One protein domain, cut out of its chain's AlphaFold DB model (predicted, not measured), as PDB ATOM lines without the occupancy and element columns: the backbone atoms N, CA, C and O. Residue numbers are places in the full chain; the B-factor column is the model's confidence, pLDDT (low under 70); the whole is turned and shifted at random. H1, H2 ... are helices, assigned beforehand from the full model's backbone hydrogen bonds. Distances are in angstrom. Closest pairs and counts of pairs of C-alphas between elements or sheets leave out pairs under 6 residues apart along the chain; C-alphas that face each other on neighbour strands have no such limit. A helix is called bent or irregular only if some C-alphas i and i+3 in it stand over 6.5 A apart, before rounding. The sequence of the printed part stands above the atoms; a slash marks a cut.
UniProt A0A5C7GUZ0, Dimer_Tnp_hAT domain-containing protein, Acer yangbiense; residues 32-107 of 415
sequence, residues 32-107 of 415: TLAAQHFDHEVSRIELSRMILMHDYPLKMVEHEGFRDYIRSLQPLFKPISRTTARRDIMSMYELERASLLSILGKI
ATOM      1  N   THR A  32     -17.831  46.872  34.415       45.75
ATOM      2  CA  THR A  32     -16.509  46.441  33.958       45.75
ATOM      3  C   THR A  32     -15.975  45.417  34.960       45.75
ATOM      4  O   THR A  32     -15.463  45.783  36.015       45.75
ATOM      5  N   LEU A  33     -16.133  44.120  34.667       47.22
ATOM      6  CA  LEU A  33     -15.404  43.081  35.395       47.22
ATOM      7  C   LEU A  33     -13.926  43.183  35.010       47.22
ATOM      8  O   LEU A  33     -13.559  42.915  33.867       47.22
ATOM      9  N   ALA A  34     -13.071  43.542  35.966       47.75
ATOM     10  CA  ALA A  34     -11.651  43.255  35.838       47.75
ATOM     11  C   ALA A  34     -11.495  41.727  35.813       47.75
ATOM     12  O   ALA A  34     -11.805  41.050  36.794       47.75
ATOM     13  N   ALA A  35     -11.089  41.170  34.673       52.69
ATOM     14  CA  ALA A  35     -10.834  39.744  34.557       52.69
ATOM     15  C   ALA A  35      -9.594  39.397  35.394       52.69
ATOM     16  O   ALA A  35      -8.486  39.819  35.067       52.69
ATOM     17  N   GLN A  36      -9.776  38.642  36.478       61.47
ATOM     18  CA  GLN A  36      -8.656  38.032  37.191       61.47
ATOM     19  C   GLN A  36      -7.956  37.044  36.251       61.47
ATOM     20  O   GLN A  36      -8.582  36.129  35.715       61.47
ATOM     21  N   HIS A  37      -6.658  37.243  36.033       74.00
ATOM     22  CA  HIS A  37      -5.845  36.346  35.224       74.00
ATOM     23  C   HIS A  37      -5.367  35.177  36.091       74.00
ATOM     24  O   HIS A  37      -4.639  35.372  37.064       74.00
ATOM     25  N   PHE A  38      -5.800  33.963  35.759       83.44
ATOM     26  CA  PHE A  38      -5.318  32.751  36.413       83.44
ATOM     27  C   PHE A  38      -3.895  32.425  35.942       83.44
ATOM     28  O   PHE A  38      -3.675  32.199  34.752       83.44
ATOM     29  N   ASP A  39      -2.959  32.347  36.889       85.25
ATOM     30  CA  ASP A  39      -1.580  31.927  36.643       85.25
ATOM     31  C   ASP A  39      -1.358  30.486  37.130       85.25
ATOM     32  O   ASP A  39      -1.419  30.178  38.325       85.25
ATOM     33  N   HIS A  40      -1.084  29.590  36.180       86.25
ATOM     34  CA  HIS A  40      -0.850  28.171  36.449       86.25
ATOM     35  C   HIS A  40       0.437  27.917  37.242       86.25
ATOM     36  O   HIS A  40       0.482  26.976  38.039       86.25
ATOM     37  N   GLU A  41       1.476  28.732  37.048       86.75
ATOM     38  CA  GLU A  41       2.769  28.551  37.714       86.75
ATOM     39  C   GLU A  41       2.672  28.882  39.201       86.75
ATOM     40  O   GLU A  41       3.165  28.115  40.032       86.75
ATOM     41  N   VAL A  42       1.950  29.952  39.549       86.44
ATOM     42  CA  VAL A  42       1.701  30.337  40.947       86.44
ATOM     43  C   VAL A  42       0.995  29.207  41.699       86.44
ATOM     44  O   VAL A  42       1.469  28.770  42.748       86.44
ATOM     45  N   SER A  43      -0.081  28.648  41.140       89.50
ATOM     46  CA  SER A  43      -0.794  27.533  41.781       89.50
ATOM     47  C   SER A  43       0.061  26.267  41.915       89.50
ATOM     48  O   SER A  43      -0.093  25.522  42.882       89.50
ATOM     49  N   ARG A  44       0.989  26.006  40.982       91.19
ATOM     50  CA  ARG A  44       1.930  24.873  41.090       91.19
ATOM     51  C   ARG A  44       2.955  25.063  42.203       91.19
ATOM     52  O   ARG A  44       3.298  24.091  42.881       91.19
ATOM     53  N   ILE A  45       3.426  26.292  42.397       88.62
ATOM     54  CA  ILE A  45       4.311  26.641  43.512       88.62
ATOM     55  C   ILE A  45       3.574  26.421  44.835       88.62
ATOM     56  O   ILE A  45       4.105  25.734  45.707       88.62
ATOM     57  N   GLU A  46       2.335  26.904  44.962       89.44
ATOM     58  CA  GLU A  46       1.531  26.716  46.179       89.44
ATOM     59  C   GLU A  46       1.208  25.246  46.460       89.44
ATOM     60  O   GLU A  46       1.356  24.780  47.590       89.44
ATOM     61  N   LEU A  47       0.882  24.463  45.429       92.56
ATOM     62  CA  LEU A  47       0.707  23.015  45.566       92.56
ATOM     63  C   LEU A  47       1.986  22.337  46.081       92.56
ATOM     64  O   LEU A  47       1.935  21.479  46.962       92.56
ATOM     65  N   SER A  48       3.149  22.737  45.567       92.81
ATOM     66  CA  SER A  48       4.436  22.194  46.010       92.81
ATOM     67  C   SER A  48       4.770  22.609  47.448       92.81
ATOM     68  O   SER A  48       5.275  21.791  48.217       92.81
ATOM     69  N   ARG A  49       4.439  23.844  47.847       90.00
ATOM     70  CA  ARG A  49       4.558  24.323  49.236       90.00
ATOM     71  C   ARG A  49       3.658  23.534  50.176       90.00
ATOM     72  O   ARG A  49       4.133  23.092  51.214       90.00
ATOM     73  N   MET A  50       2.400  23.303  49.804       90.62
ATOM     74  CA  MET A  50       1.453  22.504  50.585       90.62
ATOM     75  C   MET A  50       1.986  21.086  50.822       90.62
ATOM     76  O   MET A  50       1.987  20.599  51.951       90.62
ATOM     77  N   ILE A  51       2.501  20.445  49.768       89.69
ATOM     78  CA  ILE A  51       3.116  19.115  49.850       89.69
ATOM     79  C   ILE A  51       4.286  19.092  50.841       89.69
ATOM     80  O   ILE A  51       4.406  18.145  51.617       89.69
ATOM     81  N   LEU A  52       5.143  20.115  50.810       88.75
ATOM     82  CA  LEU A  52       6.303  20.224  51.694       88.75
ATOM     83  C   LEU A  52       5.907  20.542  53.139       88.75
ATOM     84  O   LEU A  52       6.447  19.942  54.058       88.75
ATOM     85  N   MET A  53       4.978  21.469  53.359       84.69
ATOM     86  CA  MET A  53       4.593  21.904  54.707       84.69
ATOM     87  C   MET A  53       3.887  20.805  55.497       84.69
ATOM     88  O   MET A  53       4.138  20.673  56.689       84.69
ATOM     89  N   HIS A  54       3.043  20.018  54.830       84.62
ATOM     90  CA  HIS A  54       2.190  19.015  55.474       84.62
ATOM     91  C   HIS A  54       2.634  17.576  55.205       84.62
ATOM     92  O   HIS A  54       1.876  16.637  55.428       84.62
ATOM     93  N   ASP A  55       3.844  17.389  54.676       79.94
ATOM     94  CA  ASP A  55       4.409  16.072  54.389       79.94
ATOM     95  C   ASP A  55       3.510  15.180  53.505       79.94
ATOM     96  O   ASP A  55       3.561  13.944  53.567       79.94
ATOM     97  N   TYR A  56       2.724  15.767  52.596       86.19
ATOM     98  CA  TYR A  56       1.836  14.986  51.732       86.19
ATOM     99  C   TYR A  56       2.615  14.121  50.736       86.19
ATOM    100  O   TYR A  56       3.600  14.574  50.151       86.19
ATOM    101  N   PRO A  57       2.216  12.858  50.492       85.75
ATOM    102  CA  PRO A  57       2.856  12.033  49.473       85.75
ATOM    103  C   PRO A  57       2.801  12.702  48.093       85.75
ATOM    104  O   PRO A  57       1.734  13.115  47.653       85.75
ATOM    105  N   LEU A  58       3.909  12.698  47.340       87.75
ATOM    106  CA  LEU A  58       3.947  13.257  45.972       87.75
ATOM    107  C   LEU A  58       2.905  12.640  45.028       87.75
ATOM    108  O   LEU A  58       2.542  13.249  44.030       87.75
ATOM    109  N   LYS A  59       2.445  11.418  45.321       88.06
ATOM    110  CA  LYS A  59       1.412  10.721  44.549       88.06
ATOM    111  C   LYS A  59       0.015  11.336  44.728       88.06
ATOM    112  O   LYS A  59      -0.826  11.134  43.861       88.06
ATOM    113  N   MET A  60      -0.214  12.123  45.783       90.44
ATOM    114  CA  MET A  60      -1.498  12.772  46.076       90.44
ATOM    115  C   MET A  60      -2.031  13.575  44.879       90.44
ATOM    116  O   MET A  60      -3.218  13.508  44.586       90.44
ATOM    117  N   VAL A  61      -1.151  14.237  44.118       92.06
ATOM    118  CA  VAL A  61      -1.526  15.024  42.923       92.06
ATOM    119  C   VAL A  61      -2.154  14.185  41.795       92.06
ATOM    120  O   VAL A  61      -2.781  14.711  40.875       92.06
ATOM    121  N   GLU A  62      -1.980  12.863  41.847       92.69
ATOM    122  CA  GLU A  62      -2.526  11.903  40.886       92.69
ATOM    123  C   GLU A  62      -3.797  11.210  41.395       92.69
ATOM    124  O   GLU A  62      -4.425  10.487  40.626       92.69
ATOM    125  N   HIS A  63      -4.187  11.414  42.657       92.94
ATOM    126  CA  HIS A  63      -5.393  10.808  43.216       92.94
ATOM    127  C   HIS A  63      -6.644  11.430  42.587       92.94
ATOM    128  O   HIS A  63      -6.736  12.647  42.442       92.94
ATOM    129  N   GLU A  64      -7.619  10.590  42.239       93.69
ATOM    130  CA  GLU A  64      -8.847  11.009  41.556       93.69
ATOM    131  C   GLU A  64      -9.630  12.045  42.368       93.69
ATOM    132  O   GLU A  64      -9.855  13.148  41.879       93.69
ATOM    133  N   GLY A  65      -9.890  11.772  43.652       94.56
ATOM    134  CA  GLY A  65     -10.596  12.717  44.525       94.56
ATOM    135  C   GLY A  65      -9.893  14.073  44.670       94.56
ATOM    136  O   GLY A  65     -10.550  15.109  44.700       94.56
ATOM    137  N   PHE A  66      -8.554  14.099  44.679       93.94
ATOM    138  CA  PHE A  66      -7.808  15.361  44.690       93.94
ATOM    139  C   PHE A  66      -7.963  16.121  43.365       93.94
ATOM    140  O   PHE A  66      -8.124  17.338  43.353       93.94
ATOM    141  N   ARG A  67      -7.952  15.414  42.229       93.62
ATOM    142  CA  ARG A  67      -8.146  16.027  40.907       93.62
ATOM    143  C   ARG A  67      -9.550  16.583  40.728       93.62
ATOM    144  O   ARG A  67      -9.688  17.651  40.139       93.62
ATOM    145  N   ASP A  68     -10.560  15.889  41.236       92.44
ATOM    146  CA  ASP A  68     -11.945  16.357  41.195       92.44
ATOM    147  C   ASP A  68     -12.137  17.593  42.073       92.44
ATOM    148  O   ASP A  68     -12.735  18.571  41.627       92.44
ATOM    149  N   TYR A  69     -11.528  17.601  43.263       93.38
ATOM    150  CA  TYR A  69     -11.481  18.769  44.141       93.38
ATOM    151  C   TYR A  69     -10.811  19.985  43.476       93.38
ATOM    152  O   TYR A  69     -11.363  21.079  43.474       93.38
ATOM    153  N   ILE A  70      -9.647  19.818  42.843       91.19
ATOM    154  CA  ILE A  70      -8.976  20.933  42.153       91.19
ATOM    155  C   ILE A  70      -9.785  21.416  40.943       91.19
ATOM    156  O   ILE A  70      -9.862  22.619  40.698       91.19
ATOM    157  N   ARG A  71     -10.418  20.500  40.199       88.62
ATOM    158  CA  ARG A  71     -11.245  20.852  39.039       88.62
ATOM    159  C   ARG A  71     -12.490  21.643  39.440       88.62
ATOM    160  O   ARG A  71     -12.902  22.501  38.667       88.62
ATOM    161  N   SER A  72     -13.070  21.374  40.612       91.38
ATOM    162  CA  SER A  72     -14.215  22.143  41.116       91.38
ATOM    163  C   SER A  72     -13.819  23.549  41.578       91.38
ATOM    164  O   SER A  72     -14.598  24.480  41.388       91.38
ATOM    165  N   LEU A  73     -12.608  23.721  42.119       88.69
ATOM    166  CA  LEU A  73     -12.087  25.025  42.541       88.69
ATOM    167  C   LEU A  73     -11.617  25.899  41.373       88.69
ATOM    168  O   LEU A  73     -11.926  27.087  41.321       88.69
ATOM    169  N   GLN A  74     -10.832  25.333  40.454       88.31
ATOM    170  CA  GLN A  74     -10.261  26.063  39.324       88.31
ATOM    171  C   GLN A  74     -10.118  25.142  38.101       88.31
ATOM    172  O   GLN A  74      -9.084  24.491  37.924       88.31
ATOM    173  N   PRO A  75     -11.124  25.112  37.207       87.12
ATOM    174  CA  PRO A  75     -11.130  24.239  36.032       87.12
ATOM    175  C   PRO A  75      -9.966  24.470  35.057       87.12
ATOM    176  O   PRO A  75      -9.599  23.559  34.316       87.12
ATOM    177  N   LEU A  76      -9.378  25.674  35.042       87.75
ATOM    178  CA  LEU A  76      -8.239  26.005  34.177       87.75
ATOM    179  C   LEU A  76      -6.907  25.443  34.694       87.75
ATOM    180  O   LEU A  76      -5.923  25.406  33.945       87.75
ATOM    181  N   PHE A  77      -6.845  24.983  35.948       89.62
ATOM    182  CA  PHE A  77      -5.638  24.371  36.485       89.62
ATOM    183  C   PHE A  77      -5.419  22.995  35.855       89.62
ATOM    184  O   PHE A  77      -6.176  22.050  36.074       89.62
ATOM    185  N   LYS A  78      -4.334  22.855  35.090       91.06
ATOM    186  CA  LYS A  78      -3.940  21.571  34.503       91.06
ATOM    187  C   LYS A  78      -3.350  20.672  35.598       91.06
ATOM    188  O   LYS A  78      -2.321  21.057  36.164       91.06
ATOM    189  N   PRO A  79      -3.939  19.493  35.888       89.44
ATOM    190  CA  PRO A  79      -3.406  18.576  36.888       89.44
ATOM    191  C   PRO A  79      -1.967  18.164  36.568       89.44
ATOM    192  O   PRO A  79      -1.627  17.898  35.415       89.44
ATOM    193  N   ILE A  80      -1.127  18.080  37.598       93.69
ATOM    194  CA  ILE A  80       0.278  17.686  37.464       93.69
ATOM    195  C   ILE A  80       0.485  16.213  37.839       93.69
ATOM    196  O   ILE A  80      -0.347  15.590  38.498       93.69
ATOM    197  N   SER A  81       1.605  15.641  37.402       93.56
ATOM    198  CA  SER A  81       2.057  14.308  37.810       93.56
ATOM    199  C   SER A  81       2.994  14.385  39.016       93.56
ATOM    200  O   SER A  81       3.610  15.423  39.283       93.56
ATOM    201  N   ARG A  82       3.221  13.246  39.678       90.38
ATOM    202  CA  ARG A  82       4.227  13.104  40.747       90.38
ATOM    203  C   ARG A  82       5.640  13.482  40.286       90.38
ATOM    204  O   ARG A  82       6.439  13.979  41.073       90.38
ATOM    205  N   THR A  83       5.961  13.251  39.008       90.88
ATOM    206  CA  THR A  83       7.255  13.620  38.409       90.88
ATOM    207  C   THR A  83       7.389  15.125  38.227       90.88
ATOM    208  O   THR A  83       8.470  15.668  38.446       90.88
ATOM    209  N   THR A  84       6.299  15.807  37.877       93.12
ATOM    210  CA  THR A  84       6.267  17.266  37.775       93.12
ATOM    211  C   THR A  84       6.309  17.919  39.149       93.12
ATOM    212  O   THR A  84       7.173  18.761  39.357       93.12
ATOM    213  N   ALA A  85       5.516  17.446  40.117       92.19
ATOM    214  CA  ALA A  85       5.590  17.917  41.505       92.19
ATOM    215  C   ALA A  85       7.011  17.772  42.083       92.19
ATOM    216  O   ALA A  85       7.549  18.690  42.696       92.19
ATOM    217  N   ARG A  86       7.675  16.637  41.817       91.62
ATOM    218  CA  ARG A  86       9.082  16.436  42.190       91.62
ATOM    219  C   ARG A  86      10.016  17.451  41.527       91.62
ATOM    220  O   ARG A  86      10.909  17.956  42.197       91.62
ATOM    221  N   ARG A  87       9.863  17.713  40.224       93.25
ATOM    222  CA  ARG A  87      10.697  18.686  39.497       93.25
ATOM    223  C   ARG A  87      10.534  20.089  40.075       93.25
ATOM    224  O   ARG A  87      11.533  20.776  40.250       93.25
ATOM    225  N   ASP A  88       9.307  20.468  40.410       92.69
ATOM    226  CA  ASP A  88       8.987  21.783  40.966       92.69
ATOM    227  C   ASP A  88       9.643  21.958  42.342       92.69
ATOM    228  O   ASP A  88      10.326  22.954  42.577       92.69
ATOM    229  N   ILE A  89       9.567  20.936  43.203       92.44
ATOM    230  CA  ILE A  89      10.280  20.907  44.491       92.44
ATOM    231  C   ILE A  89      11.797  20.999  44.306       92.44
ATOM    232  O   ILE A  89      12.440  21.808  44.969       92.44
ATOM    233  N   MET A  90      12.378  20.219  43.389       93.56
ATOM    234  CA  MET A  90      13.819  20.293  43.104       93.56
ATOM    235  C   MET A  90      14.230  21.681  42.595       93.56
ATOM    236  O   MET A  90      15.288  22.178  42.964       93.56
ATOM    237  N   SER A  91      13.398  22.328  41.776       92.50
ATOM    238  CA  SER A  91      13.668  23.683  41.291       92.50
ATOM    239  C   SER A  91      13.634  24.705  42.426       92.50
ATOM    240  O   SER A  91      14.502  25.574  42.481       92.50
ATOM    241  N   MET A  92      12.665  24.608  43.343       90.06
ATOM    242  CA  MET A  92      12.628  25.461  44.538       90.06
ATOM    243  C   MET A  92      13.866  25.244  45.413       90.06
ATOM    244  O   MET A  92      14.465  26.213  45.874       90.06
ATOM    245  N   TYR A  93      14.275  23.985  45.586       93.38
ATOM    246  CA  TYR A  93      15.474  23.623  46.329       93.38
ATOM    247  C   TYR A  93      16.740  24.248  45.738       93.38
ATOM    248  O   TYR A  93      17.473  24.910  46.465       93.38
ATOM    249  N   GLU A  94      16.997  24.084  44.437       93.31
ATOM    250  CA  GLU A  94      18.228  24.602  43.822       93.31
ATOM    251  C   GLU A  94      18.295  26.133  43.839       93.31
ATOM    252  O   GLU A  94      19.366  26.702  44.062       93.31
ATOM    253  N   LEU A  95      17.155  26.811  43.663       88.56
ATOM    254  CA  LEU A  95      17.085  28.269  43.763       88.56
ATOM    255  C   LEU A  95      17.479  28.756  45.162       88.56
ATOM    256  O   LEU A  95      18.319  29.650  45.295       88.56
ATOM    257  N   GLU A  96      16.909  28.155  46.207       86.50
ATOM    258  CA  GLU A  96      17.227  28.549  47.582       86.50
ATOM    259  C   GLU A  96      18.618  28.106  48.012       86.50
ATOM    260  O   GLU A  96      19.327  28.858  48.679       86.50
ATOM    261  N   ARG A  97      19.071  26.939  47.560       89.06
ATOM    262  CA  ARG A  97      20.441  26.478  47.764       89.06
ATOM    263  C   ARG A  97      21.450  27.459  47.175       89.06
ATOM    264  O   ARG A  97      22.417  27.798  47.851       89.06
ATOM    265  N   ALA A  98      21.233  27.948  45.955       90.56
ATOM    266  CA  ALA A  98      22.109  28.940  45.332       90.56
ATOM    267  C   ALA A  98      22.121  30.269  46.109       90.56
ATOM    268  O   ALA A  98      23.183  30.849  46.341       90.56
ATOM    269  N   SER A  99      20.948  30.722  46.561       86.69
ATOM    270  CA  SER A  99      20.797  31.907  47.415       86.69
ATOM    271  C   SER A  99      21.563  31.755  48.736       86.69
ATOM    272  O   SER A  99      22.368  32.615  49.100       86.69
ATOM    273  N   LEU A 100      21.389  30.619  49.416       85.62
ATOM    274  CA  LEU A 100      22.066  30.294  50.668       85.62
ATOM    275  C   LEU A 100      23.583  30.212  50.481       85.62
ATOM    276  O   LEU A 100      24.319  30.803  51.264       85.62
ATOM    277  N   LEU A 101      24.065  29.559  49.420       87.19
ATOM    278  CA  LEU A 101      25.493  29.511  49.092       87.19
ATOM    279  C   LEU A 101      26.076  30.908  48.851       87.19
ATOM    280  O   LEU A 101      27.192  31.181  49.286       87.19
ATOM    281  N   SER A 102      25.322  31.812  48.216       88.75
ATOM    282  CA  SER A 102      25.743  33.208  48.052       88.75
ATOM    283  C   SER A 102      25.864  33.937  49.391       88.75
ATOM    284  O   SER A 102      26.808  34.699  49.585       88.75
ATOM    285  N   ILE A 103      24.939  33.697  50.325       85.31
ATOM    286  CA  ILE A 103      24.991  34.273  51.676       85.31
ATOM    287  C   ILE A 103      26.184  33.704  52.446       85.31
ATOM    288  O   ILE A 103      26.973  34.474  52.983       85.31
ATOM    289  N   LEU A 104      26.356  32.379  52.445       83.69
ATOM    290  CA  LEU A 104      27.475  31.711  53.112       83.69
ATOM    291  C   LEU A 104      28.827  32.184  52.568       83.69
ATOM    292  O   LEU A 104      29.751  32.392  53.344       83.69
ATOM    293  N   GLY A 105      28.933  32.426  51.257       84.75
ATOM    294  CA  GLY A 105      30.148  32.956  50.632       84.75
ATOM    295  C   GLY A 105      30.501  34.395  51.025       84.75
ATOM    296  O   GLY A 105      31.631  34.816  50.801       84.75
ATOM    297  N   LYS A 106      29.566  35.154  51.611       86.75
ATOM    298  CA  LYS A 106      29.804  36.518  52.122       86.75
ATOM    299  C   LYS A 106      30.203  36.544  53.596       86.75
ATOM    300  O   LYS A 106      30.558  37.605  54.105       86.75
ATOM    301  N   ILE A 107      30.107  35.415  54.299       83.00
ATOM    302  CA  ILE A 107      30.454  35.339  55.715       83.00
ATOM    303  C   ILE A 107      31.976  35.415  55.841       83.00
ATOM    304  O   ILE A 107      32.692  34.544  55.360       83.00
TER     305      ILE A 107
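AT A GLANCE: This is residues 32 to 107 of the 415 residues of the protein "Dimer_Tnp_hAT domain-containing protein" of Acer yangbiense (UniProt A0A5C7GUZ0). A small body of three short helices and the first part of a long one has two arms: the long helix H4 sticks out of it with residues 93 to 104, followed by residues 105 to 107, and a tail, residues 32 to 37, sticks out elsewhere. In the body H1 crosses the first part of H4, the short H2 packs on the beginning of H4, and H3 stands across from H1 without meeting it. The printed part has 76 residues with four named helices, H1, H2, H3 and H4 in that order, and no named strand; the class is all helix. The whole is loose, with a radius of gyration of the C-alphas of 15.7 A, and flat, spanning 49 by 39 by 19 A.

HOW THE PARTS SIT: After the free residues 32 to 37 comes H1, residues 40 to 53. A tight link of 4 residues joins it to H2, residues 58 to 62, and the two are close but not clearly touching, the C-alphas of Ile 51 and Leu 58 being the closest at 7.1 A. H2 is irregular, but only just: C-alphas 58 and 61 are 6.51 A apart. A tight link of 1 residue leads to H3, residues 64 to 73. H2 and H3 are close but not clearly touching, with the C-alphas of Met 60 and Phe 66 the closest at 7.0 A. H3 touches no helix; it is apart from H1 and from H4, residues 82 to 104. H4 touches H2 with residues 82 to 86 alone, and the closest C-alphas, those of Leu 58 and Arg 82, are 5.2 A apart. H1, with residues 44 to 48 alone, touches residues 85 to 89 of H4; the closest C-alphas, those of Ser 48 and Ile 89, are 6.2 A apart. The lines of H1 and H4 are about perpendicular, at 79 degrees. Every O i to N i+4 pair is within hydrogen-bond range in H1, H3 and H4; in H2 0 of 1 is, beside 1 of 2 O i to N i+3 pairs.

IN THESE COORDINATES: H1 begins with C-alpha 40 at (-0.850, 28.171, 36.449) and measures 20.1 A from first to last C-alpha. H2 measures 8.3 A. H3 measures 14.4 A and ends with C-alpha 73 at (-12.087, 25.025, 42.541). H4, the longest helix with 23 residues, measures 32.2 A and ends with C-alpha 104 at (27.475, 31.711, 53.112).

THE WHOLE: Without the stretches that stand free, residues 32 to 37 and 93 to 107, the body has 55 residues and spans 27 by 22 by 18 A. The two C-alphas farthest apart are those of Thr 32 and Ile 107, at 52.9 A. The printed part has no cut and no long link; H3 to H4 is a short link of 8 residues. The mean pLDDT of the printed part is 86.8, and residues 32 to 36 are under 70.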